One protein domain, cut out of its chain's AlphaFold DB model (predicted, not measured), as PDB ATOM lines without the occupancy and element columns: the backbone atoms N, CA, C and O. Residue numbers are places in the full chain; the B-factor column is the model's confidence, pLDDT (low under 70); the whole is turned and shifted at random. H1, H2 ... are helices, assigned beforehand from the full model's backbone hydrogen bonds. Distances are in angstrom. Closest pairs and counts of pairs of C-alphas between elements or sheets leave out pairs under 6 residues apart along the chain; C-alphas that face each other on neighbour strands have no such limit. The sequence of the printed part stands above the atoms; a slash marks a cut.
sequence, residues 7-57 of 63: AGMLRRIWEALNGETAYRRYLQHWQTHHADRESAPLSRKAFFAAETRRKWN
ATOM      1  N   ALA A   7      46.114 -37.153 -86.583       76.88
ATOM      2  CA  ALA A   7      46.901 -37.487 -87.770       76.88
ATOM      3  C   ALA A   7      46.396 -36.813 -89.066       76.88
ATOM      4  O   ALA A   7      47.196 -36.345 -89.877       76.88
ATOM      5  N   GLY A   8      45.078 -36.705 -89.256       82.44
ATOM      6  CA  GLY A   8      44.486 -36.024 -90.409       82.44
ATOM      7  C   GLY A   8      44.716 -34.512 -90.382       82.44
ATOM      8  O   GLY A   8      44.957 -33.902 -91.423       82.44
ATOM      9  N   MET A   9      44.711 -33.902 -89.194       84.19
ATOM     10  CA  MET A   9      45.026 -32.479 -89.033       84.19
ATOM     11  C   MET A   9      46.506 -32.196 -89.320       84.19
ATOM     12  O   MET A   9      46.811 -31.287 -90.091       84.19
ATOM     13  N   LEU A  10      47.417 -33.014 -88.781       85.94
ATOM     14  CA  LEU A  10      48.858 -32.887 -89.026       85.94
ATOM     15  C   LEU A  10      49.212 -33.039 -90.509       85.94
ATOM     16  O   LEU A  10      49.989 -32.245 -91.035       85.94
ATOM     17  N   ARG A  11      48.593 -33.993 -91.214       83.19
ATOM     18  CA  ARG A  11      48.788 -34.165 -92.660       83.19
ATOM     19  C   ARG A  11      48.373 -32.927 -93.455       83.19
ATOM     20  O   ARG A  11      49.110 -32.497 -94.336       83.19
ATOM     21  N   ARG A  12      47.225 -32.325 -93.135       81.44
ATOM     22  CA  ARG A  12      46.749 -31.108 -93.819       81.44
ATOM     23  C   ARG A  12      47.664 -29.912 -93.568       81.44
ATOM     24  O   ARG A  12      47.903 -29.131 -94.484       81.44
ATOM     25  N   ILE A  13      48.181 -29.780 -92.346       83.44
ATOM     26  CA  ILE A  13      49.171 -28.753 -91.998       83.44
ATOM     27  C   ILE A  13      50.453 -28.980 -92.800       83.44
ATOM     28  O   ILE A  13      50.952 -28.052 -93.430       83.44
ATOM     29  N   TRP A  14      50.942 -30.219 -92.847       82.56
ATOM     30  CA  TRP A  14      52.113 -30.576 -93.641       82.56
ATOM     31  C   TRP A  14      51.919 -30.249 -95.123       82.56
ATOM     32  O   TRP A  14      52.744 -29.557 -95.708       82.56
ATOM     33  N   GLU A  15      50.806 -30.663 -95.727       79.12
ATOM     34  CA  GLU A  15      50.484 -30.351 -97.124       79.12
ATOM     35  C   GLU A  15      50.406 -28.837 -97.370       79.12
ATOM     36  O   GLU A  15      50.894 -28.361 -98.393       79.12
ATOM     37  N   ALA A  16      49.850 -28.059 -96.437       73.19
ATOM     38  CA  ALA A  16      49.771 -26.604 -96.552       73.19
ATOM     39  C   ALA A  16      51.140 -25.908 -96.462       73.19
ATOM     40  O   ALA A  16      51.328 -24.859 -97.083       73.19
ATOM     41  N   LEU A  17      52.076 -26.481 -95.702       73.56
ATOM     42  CA  LEU A  17      53.417 -25.935 -95.477       73.56
ATOM     43  C   LEU A  17      54.466 -26.488 -96.451       73.56
ATOM     44  O   LEU A  17      55.538 -25.902 -96.599       73.56
ATOM     45  N   ASN A  18      54.169 -27.591 -97.137       74.62
ATOM     46  CA  ASN A  18      55.092 -28.206 -98.075       74.62
ATOM     47  C   ASN A  18      55.182 -27.394 -99.380       74.62
ATOM     48  O   ASN A  18      54.192 -26.845 -99.878       74.62
ATOM     49  N   GLY A  19      56.376 -27.351 -99.980       66.94
ATOM     50  CA  GLY A  19      56.666 -26.522-101.154       66.94
ATOM     51  C   GLY A  19      55.737 -26.792-102.344       66.94
ATOM     52  O   GLY A  19      55.434 -25.891-103.121       66.94
ATOM     53  N   GLU A  20      55.201 -28.004-102.472       75.44
ATOM     54  CA  GLU A  20      54.255 -28.365-103.533       75.44
ATOM     55  C   GLU A  20      52.978 -27.508-103.551       75.44
ATOM     56  O   GLU A  20      52.448 -27.194-104.620       75.44
ATOM     57  N   THR A  21      52.518 -27.034-102.392       84.25
ATOM     58  CA  THR A  21      51.378 -26.113-102.316       84.25
ATOM     59  C   THR A  21      51.734 -24.712-102.812       84.25
ATOM     60  O   THR A  21      50.892 -24.053-103.424       84.25
ATOM     61  N   ALA A  22      52.983 -24.269-102.642       88.31
ATOM     62  CA  ALA A  22      53.437 -22.981-103.163       88.31
ATOM     63  C   ALA A  22      53.428 -22.956-104.699       88.31
ATOM     64  O   ALA A  22      52.914 -22.008-105.289       88.31
ATOM     65  N   TYR A  23      53.918 -24.020-105.347       92.88
ATOM     66  CA  TYR A  23      53.926 -24.090-106.811       92.88
ATOM     67  C   TYR A  23      52.507 -24.154-107.400       92.88
ATOM     68  O   TYR A  23      52.217 -23.464-108.371       92.88
ATOM     69  N   ARG A  24      51.582 -24.902-106.780       92.69
ATOM     70  CA  ARG A  24      50.172 -24.923-107.217       92.69
ATOM     71  C   ARG A  24      49.503 -23.550-107.119       92.69
ATOM     72  O   ARG A  24      48.820 -23.140-108.052       92.69
ATOM     73  N   ARG A  25      49.728 -22.822-106.021       92.25
ATOM     74  CA  ARG A  25      49.227 -21.445-105.855       92.25
ATOM     75  C   ARG A  25      49.820 -20.495-106.892       92.25
ATOM     76  O   ARG A  25      49.099 -19.653-107.416       92.25
ATOM     77  N   TYR A  26      51.105 -20.653-107.208       94.56
ATOM     78  CA  TYR A  26      51.748 -19.908-108.285       94.56
ATOM     79  C   TYR A  26      51.074 -20.166-109.636       94.56
ATOM     80  O   TYR A  26      50.734 -19.204-110.313       94.56
ATOM     81  N   LEU A  27      50.812 -21.427-109.999       95.69
ATOM     82  CA  LEU A  27      50.128 -21.751-111.256       95.69
ATOM     83  C   LEU A  27      48.726 -21.142-111.326       95.69
ATOM     84  O   LEU A  27      48.355 -20.595-112.358       95.69
ATOM     85  N   GLN A  28      47.967 -21.184-110.227       95.88
ATOM     86  CA  GLN A  28      46.652 -20.545-110.168       95.88
ATOM     87  C   GLN A  28      46.755 -19.026-110.367       95.88
ATOM     88  O   GLN A  28      46.018 -18.464-111.167       95.88
ATOM     89  N   HIS A  29      47.688 -18.364-109.677       95.81
ATOM     90  CA  HIS A  29      47.929 -16.932-109.855       95.81
ATOM     91  C   HIS A  29      48.355 -16.598-111.292       95.81
ATOM     92  O   HIS A  29      47.840 -15.649-111.876       95.81
ATOM     93  N   TRP A  30      49.260 -17.392-111.870       97.12
ATOM     94  CA  TRP A  30      49.712 -17.226-113.247       97.12
ATOM     95  C   TRP A  30      48.555 -17.351-114.235       97.12
ATOM     96  O   TRP A  30      48.363 -16.465-115.064       97.12
ATOM     97  N   GLN A  31      47.716 -18.377-114.079       96.25
ATOM     98  CA  GLN A  31      46.554 -18.576-114.936       96.25
ATOM     99  C   GLN A  31      45.567 -17.402-114.864       96.25
ATOM    100  O   GLN A  31      45.001 -17.017-115.881       96.25
ATOM    101  N   THR A  32      45.361 -16.833-113.674       96.75
ATOM    102  CA  THR A  32      44.397 -15.743-113.467       96.75
ATOM    103  C   THR A  32      44.908 -14.381-113.944       96.75
ATOM    104  O   THR A  32      44.093 -13.547-114.332       96.75
ATOM    105  N   HIS A  33      46.217 -14.121-113.884       96.00
ATOM    106  CA  HIS A  33      46.762 -12.767-114.062       96.00
ATOM    107  C   HIS A  33      47.755 -12.594-115.213       96.00
ATOM    108  O   HIS A  33      48.017 -11.453-115.587       96.00
ATOM    109  N   HIS A  34      48.338 -13.684-115.719       93.56
ATOM    110  CA  HIS A  34      49.450 -13.632-116.674       93.56
ATOM    111  C   HIS A  34      49.218 -14.470-117.933       93.56
ATOM    112  O   HIS A  34      49.886 -14.237-118.934       93.56
ATOM    113  N   ALA A  35      48.267 -15.410-117.929       93.12
ATOM    114  CA  ALA A  35      48.014 -16.293-119.073       93.12
ATOM    115  C   ALA A  35      47.556 -15.573-120.356       93.12
ATOM    116  O   ALA A  35      47.666 -16.137-121.439       93.12
ATOM    117  N   ASP A  36      47.039 -14.346-120.252       93.31
ATOM    118  CA  ASP A  36      46.661 -13.499-121.390       93.31
ATOM    119  C   ASP A  36      47.857 -12.758-122.015       93.31
ATOM    120  O   ASP A  36      47.772 -12.303-123.156       93.31
ATOM    121  N   ARG A  37      48.970 -12.624-121.282       92.50
ATOM    122  CA  ARG A  37      50.128 -11.786-121.656       92.50
ATOM    123  C   ARG A  37      51.424 -12.566-121.825       92.50
ATOM    124  O   ARG A  37      52.311 -12.124-122.549       92.50
ATOM    125  N   GLU A  38      51.550 -13.701-121.152       92.19
ATOM    126  CA  GLU A  38      52.737 -14.546-121.149       92.19
ATOM    127  C   GLU A  38      52.444 -15.892-121.812       92.19
ATOM    128  O   GLU A  38      51.348 -16.439-121.716       92.19
ATOM    129  N   SER A  39      53.450 -16.462-122.472       90.44
ATOM    130  CA  SER A  39      53.296 -17.700-123.237       90.44
ATOM    131  C   SER A  39      53.254 -18.964-122.372       90.44
ATOM    132  O   SER A  39      52.602 -19.932-122.758       90.44
ATOM    133  N   ALA A  40      53.943 -18.988-121.225       94.31
ATOM    134  CA  ALA A  40      53.949 -20.137-120.319       94.31
ATOM    135  C   ALA A  40      54.407 -19.772-118.893       94.31
ATOM    136  O   ALA A  40      55.248 -18.883-118.729       94.31
ATOM    137  N   PRO A  41      53.941 -20.504-117.859       96.44
ATOM    138  CA  PRO A  41      54.455 -20.355-116.505       96.44
ATOM    139  C   PRO A  41      55.882 -20.907-116.383       96.44
ATOM    140  O   PRO A  41      56.328 -21.764-117.152       96.44
ATOM    141  N   LEU A  42      56.592 -20.483-115.337       96.31
ATOM    142  CA  LEU A  42      57.877 -21.065-114.961       96.31
ATOM    143  C   LEU A  42      57.725 -22.547-114.617       96.31
ATOM    144  O   LEU A  42      56.794 -22.950-113.921       96.31
ATOM    145  N   SER A  43      58.721 -23.346-114.998       96.12
ATOM    146  CA  SER A  43      58.832 -24.718-114.501       96.12
ATOM    147  C   SER A  43      58.999 -24.737-112.978       96.12
ATOM    148  O   SER A  43      59.560 -23.811-112.386       96.12
ATOM    149  N   ARG A  44      58.600 -25.836-112.325       93.62
ATOM    150  CA  ARG A  44      58.717 -26.005-110.863       93.62
ATOM    151  C   ARG A  44      60.112 -25.662-110.333       93.62
ATOM    152  O   ARG A  44      60.242 -24.930-109.357       93.62
ATOM    153  N   LYS A  45      61.165 -26.166-110.989       94.56
ATOM    154  CA  LYS A  45      62.560 -25.896-110.604       94.56
ATOM    155  C   LYS A  45      62.906 -24.411-110.751       94.56
ATOM    156  O   LYS A  45      63.537 -23.847-109.860       94.56
ATOM    157  N   ALA A  46      62.486 -23.783-111.849       96.31
ATOM    158  CA  ALA A  46      62.740 -22.368-112.102       96.31
ATOM    159  C   ALA A  46      62.000 -21.465-111.104       96.31
ATOM    160  O   ALA A  46      62.605 -20.525-110.592       96.31
ATOM    161  N   PHE A  47      60.750 -21.794-110.763       95.38
ATOM    162  CA  PHE A  47      59.968 -21.101-109.738       95.38
ATOM    163  C   PHE A  47      60.692 -21.091-108.386       95.38
ATOM    164  O   PHE A  47      60.927 -20.022-107.827       95.38
ATOM    165  N   PHE A  48      61.125 -22.254-107.883       93.38
ATOM    166  CA  PHE A  48      61.835 -22.305-106.599       93.38
ATOM    167  C   PHE A  48      63.193 -21.607-106.644       93.38
ATOM    168  O   PHE A  48      63.548 -20.928-105.689       93.38
ATOM    169  N   ALA A  49      63.938 -21.710-107.748       94.31
ATOM    170  CA  ALA A  49      65.191 -20.974-107.895       94.31
ATOM    171  C   ALA A  49      64.965 -19.451-107.880       94.31
ATOM    172  O   ALA A  49      65.734 -18.718-107.258       94.31
ATOM    173  N   ALA A  50      63.907 -18.971-108.542       94.44
ATOM    174  CA  ALA A  50      63.528 -17.564-108.551       94.44
ATOM    175  C   ALA A  50      63.075 -17.083-107.165       94.44
ATOM    176  O   ALA A  50      63.552 -16.048-106.714       94.44
ATOM    177  N   GLU A  51      62.237 -17.845-106.459       93.00
ATOM    178  CA  GLU A  51      61.789 -17.505-105.103       93.00
ATOM    179  C   GLU A  51      62.927 -17.546-104.078       93.00
ATOM    180  O   GLU A  51      63.026 -16.651-103.242       93.00
ATOM    181  N   THR A  52      63.837 -18.522-104.166       91.81
ATOM    182  CA  THR A  52      65.049 -18.550-103.334       91.81
ATOM    183  C   THR A  52      65.890 -17.306-103.588       91.81
ATOM    184  O   THR A  52      66.233 -16.600-102.646       91.81
ATOM    185  N   ARG A  53      66.166 -16.970-104.852       92.88
ATOM    186  CA  ARG A  53      66.880 -15.730-105.177       92.88
ATOM    187  C   ARG A  53      66.138 -14.503-104.661       92.88
ATOM    188  O   ARG A  53      66.746 -13.667-104.021       92.88
ATOM    189  N   ARG A  54      64.828 -14.393-104.861       90.94
ATOM    190  CA  ARG A  54      64.036 -13.250-104.385       90.94
ATOM    191  C   ARG A  54      64.112 -13.081-102.866       90.94
ATOM    192  O   ARG A  54      64.203 -11.955-102.394       90.94
ATOM    193  N   LYS A  55      64.055 -14.181-102.113       89.75
ATOM    194  CA  LYS A  55      64.076 -14.160-100.643       89.75
ATOM    195  C   LYS A  55      65.468 -13.925-100.069       89.75
ATOM    196  O   LYS A  55      65.590 -13.275 -99.037       89.75
ATOM    197  N   TRP A  56      66.492 -14.474-100.716       89.25
ATOM    198  CA  TRP A  56      67.832 -14.577-100.141       89.25
ATOM    199  C   TRP A  56      68.882 -13.723-100.856       89.25
ATOM    200  O   TRP A  56      69.947 -13.482-100.287       89.25
ATOM    201  N   ASN A  57      68.610 -13.198-102.057       83.94
ATOM    202  CA  ASN A  57      69.492 -12.222-102.696       83.94
ATOM    203  C   ASN A  57      69.549 -10.971-101.814       83.94
ATOM    204  O   ASN A  57      68.563 -10.257-101.661       83.94
TER     205      ASN A  57
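AT A GLANCE: This is residues 7 to 57 of the 63 residues of an uncharacterized protein of Methylomonas sp. LWB (UniProt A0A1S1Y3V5). Three helices make a loose, open frame with few contacts: H2, the longest, is in the middle, H1 sticks out from its first end as an arm at a corner, and the link of residues 34 to 43 folds back to where H3 begins near Tyr 23 and leads away from H2. The free stretches are residues 7 to 18 and 51 to 57. The printed part has 51 residues, with three named helices in the order H1, H2, H3 and no named strand; its class is all helix. It is loose, with a radius of gyration of the C-alphas of 13.4 A, and flat, spanning 42 by 27 by 14 A.

HOW THE PARTS SIT: H2, residues 19 to 33, is near H3, residues 44 to 56. The two are close but not clearly touching; their closest C-alphas, those of Tyr 23 and Arg 44, are 6.6 A apart. Their lines are about perpendicular, at 83 degrees. H1, residues 7 to 17, is close to H2 but not clearly touching it, with the closest C-alphas, those of Glu 15 and Thr 21, 6.8 A apart. H1 and H2 run the same way at a steep tilt of 55 degrees. H1 and H3 are apart. In H1, H2 and H3, every O i to N i+4 pair is within hydrogen-bond range.

IN THESE COORDINATES: H2 measures 21.3 A from C-alpha 19 at (56.666, -26.522, -101.154) to C-alpha 33. H1 measures 15.3 A and begins at C-alpha 7, at (46.901, -37.487, -87.770). H3 measures 18.1 A and ends at C-alpha 56, at (67.832, -14.577, -100.141).

THE WHOLE: The two C-alphas farthest apart, those of Ala 7 and Arg 37, are 42.7 A apart. Without the stretches that stand free, the body has 32 residues and spans 26 by 15 by 10 A. The printed part has no cut. The link from H1 to H2 is tight and that from H2 to H3 is short. The mean pLDDT of the printed part is 89.3, and residue 19 is under 70.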